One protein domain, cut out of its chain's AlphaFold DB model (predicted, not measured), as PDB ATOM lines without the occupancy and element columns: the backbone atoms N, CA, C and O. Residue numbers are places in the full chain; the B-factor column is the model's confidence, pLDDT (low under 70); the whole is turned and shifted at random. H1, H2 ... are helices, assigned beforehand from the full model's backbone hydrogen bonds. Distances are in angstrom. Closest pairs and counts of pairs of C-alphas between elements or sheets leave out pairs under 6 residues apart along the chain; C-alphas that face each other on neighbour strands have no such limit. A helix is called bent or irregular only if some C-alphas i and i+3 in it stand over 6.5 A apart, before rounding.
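Overview. This is residues 6 to 96 of the 103 residues of the protein "Hypothetical protein" of Adineta ricciae (UniProt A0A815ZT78). Little regular structure: long loops make most of an elongated model, with H1 at one end, H2 and H3 side by side, and the loop around Gly 66 at the other end. Residues 10 to 15 stick out. The 91 printed residues hold three named helices, H1, H2, H3, and no named strand; the class is all helix, with 25 residues in named elements. It is only just loose, close to compact, radius of gyration of the C-alphas 15.0 A, and only just elongated, spanning 46 by 31 by 21 A.

Along the chain. H1 is residues 6 to 11, from C-alpha 6 at (-10.878, -26.135, 19.970). H2, residues 31 to 40, is 13.9 A long and only just irregular: C-alphas 33 and 36 are 6.9 A apart. H3, residues 87 to 95, is 12.5 A long, ending at (-7.264, 0.152, 13.948).

Arrangement. H1 is apart from H2 and H3. H2 and H3 touch, closest at the C-alphas of Leu 31 and Glu 89, 6.9 A; they run the same way at a shallow tilt of 14 degrees. Residues 18 to 19 pair with 44 to 45, parallel. Every O i to N i+4 pair is within hydrogen-bond range in H1 and H3, 4 of 6 in H2.

Size, cuts and confidence. The C-alphas farthest apart, Leu 13 and Gly 66, are 46.8 A apart. Both links are long, 19 and 46 residues. The printed part has no cut, and no printed residue is under 70 in pLDDT.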
ATOM      1  N   SER A   6     -10.015 -25.394  19.044       86.88
ATOM      2  CA  SER A   6     -10.878 -26.135  19.970       86.88
ATOM      3  C   SER A   6     -10.158 -27.356  20.542       86.88
ATOM      4  O   SER A   6     -10.194 -27.560  21.755       86.88
ATOM      5  N   ASP A   7      -9.426 -28.102  19.711       88.19
ATOM      6  CA  ASP A   7      -8.603 -29.230  20.163       88.19
ATOM      7  C   ASP A   7      -7.526 -28.761  21.154       88.19
ATOM      8  O   ASP A   7      -7.328 -29.382  22.201       88.19
ATOM      9  N   LEU A   8      -6.864 -27.631  20.854       88.06
ATOM     10  CA  LEU A   8      -5.875 -27.013  21.745       88.06
ATOM     11  C   LEU A   8      -6.488 -26.674  23.106       88.06
ATOM     12  O   LEU A   8      -5.896 -26.981  24.136       88.06
ATOM     13  N   ARG A   9      -7.682 -26.079  23.136       88.38
ATOM     14  CA  ARG A   9      -8.351 -25.715  24.395       88.38
ATOM     15  C   ARG A   9      -8.681 -26.932  25.257       88.38
ATOM     16  O   ARG A   9      -8.512 -26.856  26.473       88.38
ATOM     17  N   GLN A  10      -9.108 -28.038  24.642       86.75
ATOM     18  CA  GLN A  10      -9.417 -29.278  25.362       86.75
ATOM     19  C   GLN A  10      -8.179 -29.839  26.067       86.75
ATOM     20  O   GLN A  10      -8.217 -30.109  27.266       86.75
ATOM     21  N   VAL A  11      -7.052 -29.950  25.355       87.56
ATOM     22  CA  VAL A  11      -5.816 -30.498  25.942       87.56
ATOM     23  C   VAL A  11      -5.166 -29.547  26.946       87.56
ATOM     24  O   VAL A  11      -4.464 -29.992  27.851       87.56
ATOM     25  N   GLN A  12      -5.398 -28.239  26.804       86.25
ATOM     26  CA  GLN A  12      -4.753 -27.225  27.633       86.25
ATOM     27  C   GLN A  12      -5.518 -26.887  28.918       86.25
ATOM     28  O   GLN A  12      -5.059 -26.037  29.683       86.25
ATOM     29  N   LEU A  13      -6.630 -27.586  29.184       87.12
ATOM     30  CA  LEU A  13      -7.400 -27.536  30.435       87.12
ATOM     31  C   LEU A  13      -7.750 -26.101  30.861       87.12
ATOM     32  O   LEU A  13      -7.656 -25.737  32.031       87.12
ATOM     33  N   GLY A  14      -8.109 -25.263  29.885       81.69
ATOM     34  CA  GLY A  14      -8.501 -23.871  30.115       81.69
ATOM     35  C   GLY A  14      -7.352 -22.880  30.340       81.69
ATOM     36  O   GLY A  14      -7.626 -21.709  30.599       81.69
ATOM     37  N   ARG A  15      -6.079 -23.287  30.221       89.62
ATOM     38  CA  ARG A  15      -4.957 -22.334  30.252       89.62
ATOM     39  C   ARG A  15      -4.958 -21.427  29.007       89.62
ATOM     40  O   ARG A  15      -5.350 -21.877  27.928       89.62
ATOM     41  N   PRO A  16      -4.457 -20.183  29.129       90.62
ATOM     42  CA  PRO A  16      -4.188 -19.297  27.998       90.62
ATOM     43  C   PRO A  16      -3.390 -19.956  26.869       90.62
ATOM     44  O   PRO A  16      -2.477 -20.745  27.120       90.62
ATOM     45  N   ILE A  17      -3.696 -19.577  25.627       91.75
ATOM     46  CA  ILE A  17      -2.953 -19.998  24.436       91.75
ATOM     47  C   ILE A  17      -2.101 -18.823  23.951       91.75
ATOM     48  O   ILE A  17      -2.596 -17.702  23.812       91.75
ATOM     49  N   LEU A  18      -0.825 -19.105  23.679       92.69
ATOM     50  CA  LEU A  18       0.115 -18.167  23.078       92.69
ATOM     51  C   LEU A  18       0.638 -18.724  21.754       92.69
ATOM     52  O   LEU A  18       1.133 -19.849  21.697       92.69
ATOM     53  N   CYS A  19       0.554 -17.918  20.703       94.31
ATOM     54  CA  CYS A  19       1.244 -18.131  19.442       94.31
ATOM     55  C   CYS A  19       2.586 -17.394  19.513       94.31
ATOM     56  O   CYS A  19       2.629 -16.166  19.484       94.31
ATOM     57  N   THR A  20       3.682 -18.130  19.689       94.88
ATOM     58  CA  THR A  20       5.005 -17.528  19.926       94.88
ATOM     59  C   THR A  20       5.653 -16.973  18.666       94.88
ATOM     60  O   THR A  20       6.512 -16.105  18.766       94.88
ATOM     61  N   GLU A  21       5.256 -17.477  17.501       95.06
ATOM     62  CA  GLU A  21       5.753 -17.041  16.203       95.06
ATOM     63  C   GLU A  21       4.625 -17.153  15.185       95.06
ATOM     64  O   GLU A  21       3.928 -18.169  15.110       95.06
ATOM     65  N   TRP A  22       4.454 -16.110  14.385       95.19
ATOM     66  CA  TRP A  22       3.510 -16.094  13.279       95.19
ATOM     67  C   TRP A  22       4.032 -15.190  12.166       95.19
ATOM     68  O   TRP A  22       5.145 -14.663  12.233       95.19
ATOM     69  N   LEU A  23       3.177 -15.018  11.163       95.75
ATOM     70  CA  LEU A  23       3.403 -14.304   9.923       95.75
ATOM     71  C   LEU A  23       4.318 -15.063   8.973       95.75
ATOM     72  O   LEU A  23       5.462 -15.351   9.266       95.75
ATOM     73  N   ALA A  24       3.798 -15.394   7.806       96.00
ATOM     74  CA  ALA A  24       4.529 -16.061   6.745       96.00
ATOM     75  C   ALA A  24       3.784 -15.725   5.457       96.00
ATOM     76  O   ALA A  24       3.018 -16.543   4.941       96.00
ATOM     77  N   ARG A  25       3.935 -14.478   4.982       95.19
ATOM     78  CA  ARG A  25       3.034 -13.908   3.958       95.19
ATOM     79  C   ARG A  25       2.964 -14.755   2.688       95.19
ATOM     80  O   ARG A  25       1.892 -14.917   2.115       95.19
ATOM     81  N   THR A  26       4.077 -15.377   2.300       94.19
ATOM     82  CA  THR A  26       4.164 -16.268   1.129       94.19
ATOM     83  C   THR A  26       3.389 -17.585   1.279       94.19
ATOM     84  O   THR A  26       3.187 -18.276   0.287       94.19
ATOM     85  N   PHE A  27       2.938 -17.929   2.489       94.75
ATOM     86  CA  PHE A  27       2.088 -19.086   2.795       94.75
ATOM     87  C   PHE A  27       0.671 -18.677   3.238       94.75
ATOM     88  O   PHE A  27      -0.057 -19.486   3.805       94.75
ATOM     89  N   GLY A  28       0.269 -17.419   3.021       94.06
ATOM     90  CA  GLY A  28      -1.069 -16.925   3.375       94.06
ATOM     91  C   GLY A  28      -1.255 -16.558   4.852       94.06
ATOM     92  O   GLY A  28      -2.325 -16.079   5.241       94.06
ATOM     93  N   SER A  29      -0.216 -16.704   5.682       95.19
ATOM     94  CA  SER A  29      -0.222 -16.130   7.027       95.19
ATOM     95  C   SER A  29       0.116 -14.647   6.927       95.19
ATOM     96  O   SER A  29       1.259 -14.290   6.654       95.19
ATOM     97  N   THR A  30      -0.901 -13.796   7.078       95.25
ATOM     98  CA  THR A  30      -0.836 -12.332   6.937       95.25
ATOM     99  C   THR A  30      -1.479 -11.661   8.149       95.25
ATOM    100  O   THR A  30      -2.247 -12.301   8.872       95.25
ATOM    101  N   LEU A  31      -1.233 -10.362   8.349       93.75
ATOM    102  CA  LEU A  31      -1.929  -9.598   9.390       93.75
ATOM    103  C   LEU A  31      -3.452  -9.648   9.195       93.75
ATOM    104  O   LEU A  31      -4.182  -9.894  10.150       93.75
ATOM    105  N   PHE A  32      -3.924  -9.493   7.954       93.50
ATOM    106  CA  PHE A  32      -5.353  -9.487   7.623       93.50
ATOM    107  C   PHE A  32      -6.060 -10.796   7.973       93.50
ATOM    108  O   PHE A  32      -7.242 -10.782   8.294       93.50
ATOM    109  N   THR A  33      -5.350 -11.926   7.915       92.31
ATOM    110  CA  THR A  33      -5.932 -13.232   8.241       92.31
ATOM    111  C   THR A  33      -5.851 -13.564   9.728       92.31
ATOM    112  O   THR A  33      -6.714 -14.274  10.230       92.31
ATOM    113  N   HIS A  34      -4.830 -13.077  10.440       93.81
ATOM    114  CA  HIS A  34      -4.531 -13.544  11.798       93.81
ATOM    115  C   HIS A  34      -4.965 -12.586  12.905       93.81
ATOM    116  O   HIS A  34      -5.286 -13.061  13.989       93.81
ATOM    117  N   ILE A  35      -4.993 -11.268  12.676       92.00
ATOM    118  CA  ILE A  35      -5.299 -10.315  13.756       92.00
ATOM    119  C   ILE A  35      -6.715 -10.521  14.296       92.00
ATOM    120  O   ILE A  35      -6.877 -10.742  15.496       92.00
ATOM    121  N   ASP A  36      -7.719 -10.533  13.416       90.12
ATOM    122  CA  ASP A  36      -9.114 -10.763  13.808       90.12
ATOM    123  C   ASP A  36      -9.312 -12.157  14.425       90.12
ATOM    124  O   ASP A  36      -9.986 -12.317  15.444       90.12
ATOM    125  N   PHE A  37      -8.632 -13.167  13.872       92.19
ATOM    126  CA  PHE A  37      -8.657 -14.528  14.397       92.19
ATOM    127  C   PHE A  37      -8.093 -14.612  15.822       92.19
ATOM    128  O   PHE A  37      -8.725 -15.185  16.709       92.19
ATOM    129  N   PHE A  38      -6.923 -14.018  16.077       93.00
ATOM    130  CA  PHE A  38      -6.307 -14.016  17.403       93.00
ATOM    131  C   PHE A  38      -7.151 -13.257  18.428       93.00
ATOM    132  O   PHE A  38      -7.263 -13.711  19.567       93.00
ATOM    133  N   GLN A  39      -7.780 -12.145  18.034       90.62
ATOM    134  CA  GLN A  39      -8.692 -11.401  18.905       90.62
ATOM    135  C   GLN A  39      -9.945 -12.220  19.235       90.62
ATOM    136  O   GLN A  39     -10.256 -12.413  20.413       90.62
ATOM    137  N   THR A  40     -10.613 -12.766  18.216       90.25
ATOM    138  CA  THR A  40     -11.823 -13.587  18.366       90.25
ATOM    139  C   THR A  40     -11.563 -14.816  19.238       90.25
ATOM    140  O   THR A  40     -12.341 -15.126  20.142       90.25
ATOM    141  N   GLU A  41     -10.425 -15.480  19.034       91.62
ATOM    142  CA  GLU A  41     -10.052 -16.678  19.787       91.62
ATOM    143  C   GLU A  41      -9.315 -16.389  21.105       91.62
ATOM    144  O   GLU A  41      -8.984 -17.324  21.844       91.62
ATOM    145  N   LYS A  42      -9.079 -15.116  21.444       91.19
ATOM    146  CA  LYS A  42      -8.351 -14.686  22.651       91.19
ATOM    147  C   LYS A  42      -6.983 -15.363  22.786       91.19
ATOM    148  O   LYS A  42      -6.616 -15.874  23.847       91.19
ATOM    149  N   ILE A  43      -6.238 -15.381  21.688       92.44
ATOM    150  CA  ILE A  43      -4.885 -15.926  21.605       92.44
ATOM    151  C   ILE A  43      -3.901 -14.762  21.686       92.44
ATOM    152  O   ILE A  43      -3.965 -13.827  20.892       92.44
ATOM    153  N   GLY A  44      -2.967 -14.817  22.637       92.44
ATOM    154  CA  GLY A  44      -1.839 -13.886  22.628       92.44
ATOM    155  C   GLY A  44      -0.870 -14.274  21.513       92.44
ATOM    156  O   GLY A  44      -0.567 -15.453  21.363       92.44
ATOM    157  N   ALA A  45      -0.375 -13.311  20.739       93.62
ATOM    158  CA  ALA A  45       0.537 -13.579  19.631       93.62
ATOM    159  C   ALA A  45       1.806 -12.728  19.733       93.62
ATOM    160  O   ALA A  45       1.737 -11.527  19.991       93.62
ATOM    161  N   ILE A  46       2.960 -13.353  19.517       93.81
ATOM    162  CA  ILE A  46       4.271 -12.706  19.488       93.81
ATOM    163  C   ILE A  46       4.776 -12.739  18.051       93.81
ATOM    164  O   ILE A  46       4.850 -13.788  17.415       93.81
ATOM    165  N   HIS A  47       5.088 -11.562  17.525       91.31
ATOM    166  CA  HIS A  47       5.556 -11.403  16.156       91.31
ATOM    167  C   HIS A  47       7.025 -11.835  16.048       91.31
ATOM    168  O   HIS A  47       7.871 -11.334  16.790       91.31
ATOM    169  N   TRP A  48       7.340 -12.752  15.127       93.50
ATOM    170  CA  TRP A  48       8.725 -13.079  14.780       93.50
ATOM    171  C   TRP A  48       9.195 -12.133  13.684       93.50
ATOM    172  O   TRP A  48       8.539 -12.055  12.655       93.50
ATOM    173  N   GLY A  49      10.298 -11.414  13.886       93.19
ATOM    174  CA  GLY A  49      10.718 -10.339  12.982       93.19
ATOM    175  C   GLY A  49      10.019  -9.007  13.276       93.19
ATOM    176  O   GLY A  49       8.919  -8.958  13.817       93.19
ATOM    177  N   LEU A  50      10.695  -7.904  12.965       94.50
ATOM    178  CA  LEU A  50      10.168  -6.553  13.189       94.50
ATOM    179  C   LEU A  50      10.789  -5.582  12.193       94.50
ATOM    180  O   LEU A  50      10.080  -5.011  11.371       94.50
ATOM    181  N   VAL A  51      12.116  -5.441  12.238       95.94
ATOM    182  CA  VAL A  51      12.876  -4.487  11.425       95.94
ATOM    183  C   VAL A  51      13.765  -5.233  10.437       95.94
ATOM    184  O   VAL A  51      14.604  -6.043  10.841       95.94
ATOM    185  N   ALA A  52      13.631  -4.907   9.154       95.50
ATOM    186  CA  ALA A  52      14.498  -5.422   8.108       95.50
ATOM    187  C   ALA A  52      15.956  -5.022   8.355       95.50
ATOM    188  O   ALA A  52      16.287  -3.849   8.552       95.50
ATOM    189  N   GLY A  53      16.841  -6.016   8.343       89.38
ATOM    190  CA  GLY A  53      18.253  -5.824   8.651       89.38
ATOM    191  C   GLY A  53      18.831  -7.045   9.343       89.38
ATOM    192  O   GLY A  53      18.903  -8.100   8.732       89.38
ATOM    193  N   ARG A  54      19.232  -6.914  10.615       82.94
ATOM    194  CA  ARG A  54      20.079  -7.871  11.361       82.94
ATOM    195  C   ARG A  54      19.746  -9.352  11.133       82.94
ATOM    196  O   ARG A  54      20.642 -10.113  10.782       82.94
ATOM    197  N   SER A  55      18.490  -9.749  11.333       89.06
ATOM    198  CA  SER A  55      18.056 -11.151  11.214       89.06
ATOM    199  C   SER A  55      17.578 -11.527   9.810       89.06
ATOM    200  O   SER A  55      17.378 -12.706   9.538       89.06
ATOM    201  N   GLN A  56      17.418 -10.543   8.917       93.56
ATOM    202  CA  GLN A  56      17.005 -10.721   7.519       93.56
ATOM    203  C   GLN A  56      15.703 -11.529   7.364       93.56
ATOM    204  O   GLN A  56      15.509 -12.248   6.386       93.56
ATOM    205  N   THR A  57      14.793 -11.394   8.328       95.62
ATOM    206  CA  THR A  57      13.543 -12.158   8.428       95.62
ATOM    207  C   THR A  57      12.483 -11.707   7.417       95.62
ATOM    208  O   THR A  57      11.495 -12.401   7.196       95.62
ATOM    209  N   TYR A  58      12.701 -10.601   6.706       96.19
ATOM    210  CA  TYR A  58      11.947 -10.237   5.505       96.19
ATOM    211  C   TYR A  58      12.176 -11.177   4.307       96.19
ATOM    212  O   TYR A  58      11.346 -11.182   3.396       96.19
ATOM    213  N   TYR A  59      13.237 -11.993   4.296       96.88
ATOM    214  CA  TYR A  59      13.413 -13.070   3.317       96.88
ATOM    215  C   TYR A  59      12.684 -14.349   3.738       96.88
ATOM    216  O   TYR A  59      12.599 -14.680   4.918       96.88
ATOM    217  N   GLN A  60      12.205 -15.112   2.755       95.31
ATOM    218  CA  GLN A  60      11.608 -16.424   2.999       95.31
ATOM    219  C   GLN A  60      12.663 -17.426   3.489       95.31
ATOM    220  O   GLN A  60      13.844 -17.334   3.128       95.31
ATOM    221  N   TRP A  61      12.237 -18.427   4.261       94.00
ATOM    222  CA  TRP A  61      13.086 -19.565   4.614       94.00
ATOM    223  C   TRP A  61      13.798 -20.148   3.387       94.00
ATOM    224  O   TRP A  61      13.193 -20.325   2.330       94.00
ATOM    225  N   LYS A  62      15.081 -20.493   3.558       93.50
ATOM    226  CA  LYS A  62      15.953 -21.070   2.516       93.50
ATOM    227  C   LYS A  62      16.254 -20.145   1.326       93.50
ATOM    228  O   LYS A  62      16.814 -20.622   0.340       93.50
ATOM    229  N   SER A  63      15.944 -18.848   1.405       94.38
ATOM    230  CA  SER A  63      16.411 -17.877   0.404       94.38
ATOM    231  C   SER A  63      17.942 -17.946   0.280       94.38
ATOM    232  O   SER A  63      18.628 -17.949   1.307       94.38
ATOM    233  N   PRO A  64      18.505 -18.025  -0.939       94.69
ATOM    234  CA  PRO A  64      19.947 -18.127  -1.108       94.69
ATOM    235  C   PRO A  64      20.651 -16.822  -0.724       94.69
ATOM    236  O   PRO A  64      20.078 -15.732  -0.790       94.69
ATOM    237  N   LYS A  65      21.937 -16.919  -0.373       92.69
ATOM    238  CA  LYS A  65      22.777 -15.738  -0.144       92.69
ATOM    239  C   LYS A  65      22.803 -14.875  -1.410       92.69
ATOM    240  O   LYS A  65      23.085 -15.381  -2.491       92.69
ATOM    241  N   GLY A  66      22.542 -13.578  -1.260       92.81
ATOM    242  CA  GLY A  66      22.502 -12.637  -2.384       92.81
ATOM    243  C   GLY A  66      21.192 -12.649  -3.176       92.81
ATOM    244  O   GLY A  66      21.138 -12.040  -4.241       92.81
ATOM    245  N   ALA A  67      20.138 -13.309  -2.678       94.62
ATOM    246  CA  ALA A  67      18.810 -13.192  -3.265       94.62
ATOM    247  C   ALA A  67      18.372 -11.714  -3.349       94.62
ATOM    248  O   ALA A  67      18.595 -10.947  -2.399       94.62
ATOM    249  N   PRO A  68      17.719 -11.303  -4.453       95.19
ATOM    250  CA  PRO A  68      17.167  -9.961  -4.553       95.19
ATOM    251  C   PRO A  68      16.125  -9.747  -3.454       95.19
ATOM    252  O   PRO A  68      15.439 -10.687  -3.044       95.19
ATOM    253  N   THR A  69      15.992  -8.510  -2.978       94.19
ATOM    254  CA  THR A  69      14.971  -8.157  -1.988       94.19
ATOM    255  C   THR A  69      13.586  -8.588  -2.490       94.19
ATOM    256  O   THR A  69      13.205  -8.227  -3.609       94.19
ATOM    257  N   PRO A  70      12.825  -9.368  -1.704       95.06
ATOM    258  CA  PRO A  70      11.543  -9.878  -2.153       95.06
ATOM    259  C   PRO A  70      10.513  -8.748  -2.233       95.06
ATOM    260  O   PRO A  70      10.485  -7.854  -1.386       95.06
ATOM    261  N   LYS A  71       9.621  -8.816  -3.231       94.94
ATOM    262  CA  LYS A  71       8.485  -7.882  -3.350       94.94
ATOM    263  C   LYS A  71       7.505  -8.022  -2.183       94.94
ATOM    264  O   LYS A  71       6.951  -7.034  -1.721       94.94
ATOM    265  N   MET A  72       7.296  -9.255  -1.724       95.56
ATOM    266  CA  MET A  72       6.490  -9.574  -0.550       95.56
ATOM    267  C   MET A  72       7.420 -10.028   0.567       95.56
ATOM    268  O   MET A  72       8.086 -11.053   0.435       95.56
ATOM    269  N   TRP A  73       7.465  -9.268   1.656       96.12
ATOM    270  CA  TRP A  73       8.288  -9.618   2.805       96.12
ATOM    271  C   TRP A  73       7.706 -10.783   3.586       96.12
ATOM    272  O   TRP A  73       6.493 -10.961   3.666       96.12
ATOM    273  N   PHE A  74       8.586 -11.572   4.187       96.25
ATOM    274  CA  PHE A  74       8.182 -12.767   4.898       96.25
ATOM    275  C   PHE A  74       7.655 -12.450   6.306       96.25
ATOM    276  O   PHE A  74       6.438 -12.470   6.495       96.25
ATOM    277  N   HIS A  75       8.530 -12.064   7.238       96.38
ATOM    278  CA  HIS A  75       8.184 -11.804   8.642       96.38
ATOM    279  C   HIS A  75       8.263 -10.326   9.071       96.38
ATOM    280  O   HIS A  75       7.426  -9.860   9.839       96.38
ATOM    281  N   ASP A  76       9.255  -9.567   8.595       96.38
ATOM    282  CA  ASP A  76       9.432  -8.183   9.065       96.38
ATOM    283  C   ASP A  76       8.290  -7.265   8.594       96.38
ATOM    284  O   ASP A  76       7.576  -7.561   7.624       96.38
ATOM    285  N   VAL A  77       8.120  -6.146   9.304       95.62
ATOM    286  CA  VAL A  77       7.046  -5.162   9.069       95.62
ATOM    287  C   VAL A  77       7.556  -3.724   8.964       95.62
ATOM    288  O   VAL A  77       6.832  -2.869   8.463       95.62
ATOM    289  N   LEU A  78       8.796  -3.453   9.383       96.44
ATOM    290  CA  LEU A  78       9.437  -2.140   9.322       96.44
ATOM    291  C   LEU A  78      10.726  -2.190   8.504       96.44
ATOM    292  O   LEU A  78      11.519  -3.126   8.608       96.44
ATOM    293  N   TYR A  79      10.977  -1.137   7.741       96.00
ATOM    294  CA  TYR A  79      12.295  -0.832   7.200       96.00
ATOM    295  C   TYR A  79      13.243  -0.354   8.310       96.00
ATOM    296  O   TYR A  79      12.818   0.043   9.394       96.00
ATOM    297  N   SER A  80      14.549  -0.352   8.035       94.69
ATOM    298  CA  SER A  80      15.583   0.078   8.991       94.69
ATOM    299  C   SER A  80      15.467   1.543   9.428       94.69
ATOM    300  O   SER A  80      15.948   1.902  10.498       94.69
ATOM    301  N   ASN A  81      14.813   2.383   8.624       95.31
ATOM    302  CA  ASN A  81      14.486   3.775   8.942       95.31
ATOM    303  C   ASN A  81      13.168   3.925   9.737       95.31
ATOM    304  O   ASN A  81      12.740   5.048   9.984       95.31
ATOM    305  N   GLY A  82      12.511   2.818  10.095       94.25
ATOM    306  CA  GLY A  82      11.254   2.799  10.839       94.25
ATOM    307  C   GLY A  82       9.988   2.951   9.993       94.25
ATOM    308  O   GLY A  82       8.901   2.852  10.554       94.25
ATOM    309  N   THR A  83      10.078   3.157   8.673       96.12
ATOM    310  CA  THR A  83       8.867   3.219   7.838       96.12
ATOM    311  C   THR A  83       8.238   1.837   7.707       96.12
ATOM    312  O   THR A  83       8.948   0.831   7.650       96.12
ATOM    313  N   ALA A  84       6.912   1.773   7.630       96.75
ATOM    314  CA  ALA A  84       6.211   0.511   7.443       96.75
ATOM    315  C   ALA A  84       6.530  -0.119   6.080       96.75
ATOM    316  O   ALA A  84       6.694   0.572   5.074       96.75
ATOM    317  N   PHE A  85       6.576  -1.449   6.043       95.69
ATOM    318  CA  PHE A  85       6.640  -2.222   4.804       95.69
ATOM    319  C   PHE A  85       5.407  -1.975   3.917       95.69
ATOM    320  O   PHE A  85       5.516  -1.884   2.697       95.69
ATOM    321  N   SER A  86       4.230  -1.857   4.539       96.31
ATOM    322  CA  SER A  86       2.948  -1.705   3.855       96.31
ATOM    323  C   SER A  86       2.075  -0.683   4.573       96.31
ATOM    324  O   SER A  86       1.736  -0.867   5.740       96.31
ATOM    325  N   ALA A  87       1.639   0.349   3.848       96.81
ATOM    326  CA  ALA A  87       0.698   1.348   4.361       96.81
ATOM    327  C   ALA A  87      -0.656   0.731   4.767       96.81
ATOM    328  O   ALA A  87      -1.329   1.225   5.667       96.81
ATOM    329  N   LEU A  88      -1.063  -0.373   4.124       96.06
ATOM    330  CA  LEU A  88      -2.285  -1.091   4.493       96.06
ATOM    331  C   LEU A  88      -2.126  -1.824   5.830       96.06
ATOM    332  O   LEU A  88      -3.053  -1.840   6.633       96.06
ATOM    333  N   GLU A  89      -0.957  -2.422   6.069       94.62
ATOM    334  CA  GLU A  89      -0.653  -3.088   7.340       94.62
ATOM    335  C   GLU A  89      -0.480  -2.073   8.472       94.62
ATOM    336  O   GLU A  89      -0.989  -2.290   9.567       94.62
ATOM    337  N   GLU A  90       0.167  -0.939   8.198       95.25
ATOM    338  CA  GLU A  90       0.269   0.188   9.130       95.25
ATOM    339  C   GLU A  90      -1.114   0.691   9.556       95.25
ATOM    340  O   GLU A  90      -1.398   0.810  10.749       95.25
ATOM    341  N   LYS A  91      -2.007   0.910   8.582       95.62
ATOM    342  CA  LYS A  91      -3.391   1.291   8.861       95.62
ATOM    343  C   LYS A  91      -4.093   0.238   9.718       95.62
ATOM    344  O   LYS A  91      -4.707   0.599  10.717       95.62
ATOM    345  N   LEU A  92      -3.958  -1.044   9.379       93.12
ATOM    346  CA  LEU A  92      -4.551  -2.123  10.163       93.12
ATOM    347  C   LEU A  92      -4.058  -2.100  11.616       93.12
ATOM    348  O   LEU A  92      -4.885  -2.174  12.517       93.12
ATOM    349  N   TYR A  93      -2.751  -1.936  11.856       90.12
ATOM    350  CA  TYR A  93      -2.203  -1.818  13.213       90.12
ATOM    351  C   TYR A  93      -2.829  -0.664  14.003       90.12
ATOM    352  O   TYR A  93      -3.119  -0.832  15.186       90.12
ATOM    353  N   SER A  94      -3.071   0.480  13.356       90.19
ATOM    354  CA  SER A  94      -3.699   1.642  14.000       90.19
ATOM    355  C   SER A  94      -5.173   1.427  14.375       90.19
ATOM    356  O   SER A  94      -5.688   2.107  15.261       90.19
ATOM    357  N   GLU A  95      -5.848   0.474  13.729       90.50
ATOM    358  CA  GLU A  95      -7.264   0.152  13.948       90.50
ATOM    359  C   GLU A  95      -7.467  -0.993  14.959       90.50
ATOM    360  O   GLU A  95      -8.603  -1.282  15.352       90.50
ATOM    361  N   ILE A  96      -6.387  -1.644  15.417       88.19
ATOM    362  CA  ILE A  96      -6.462  -2.742  16.388       88.19
ATOM    363  C   ILE A  96      -7.040  -2.234  17.708       88.19
ATOM    364  O   ILE A  96      -6.471  -1.385  18.393       88.19
TER     365      ILE A  96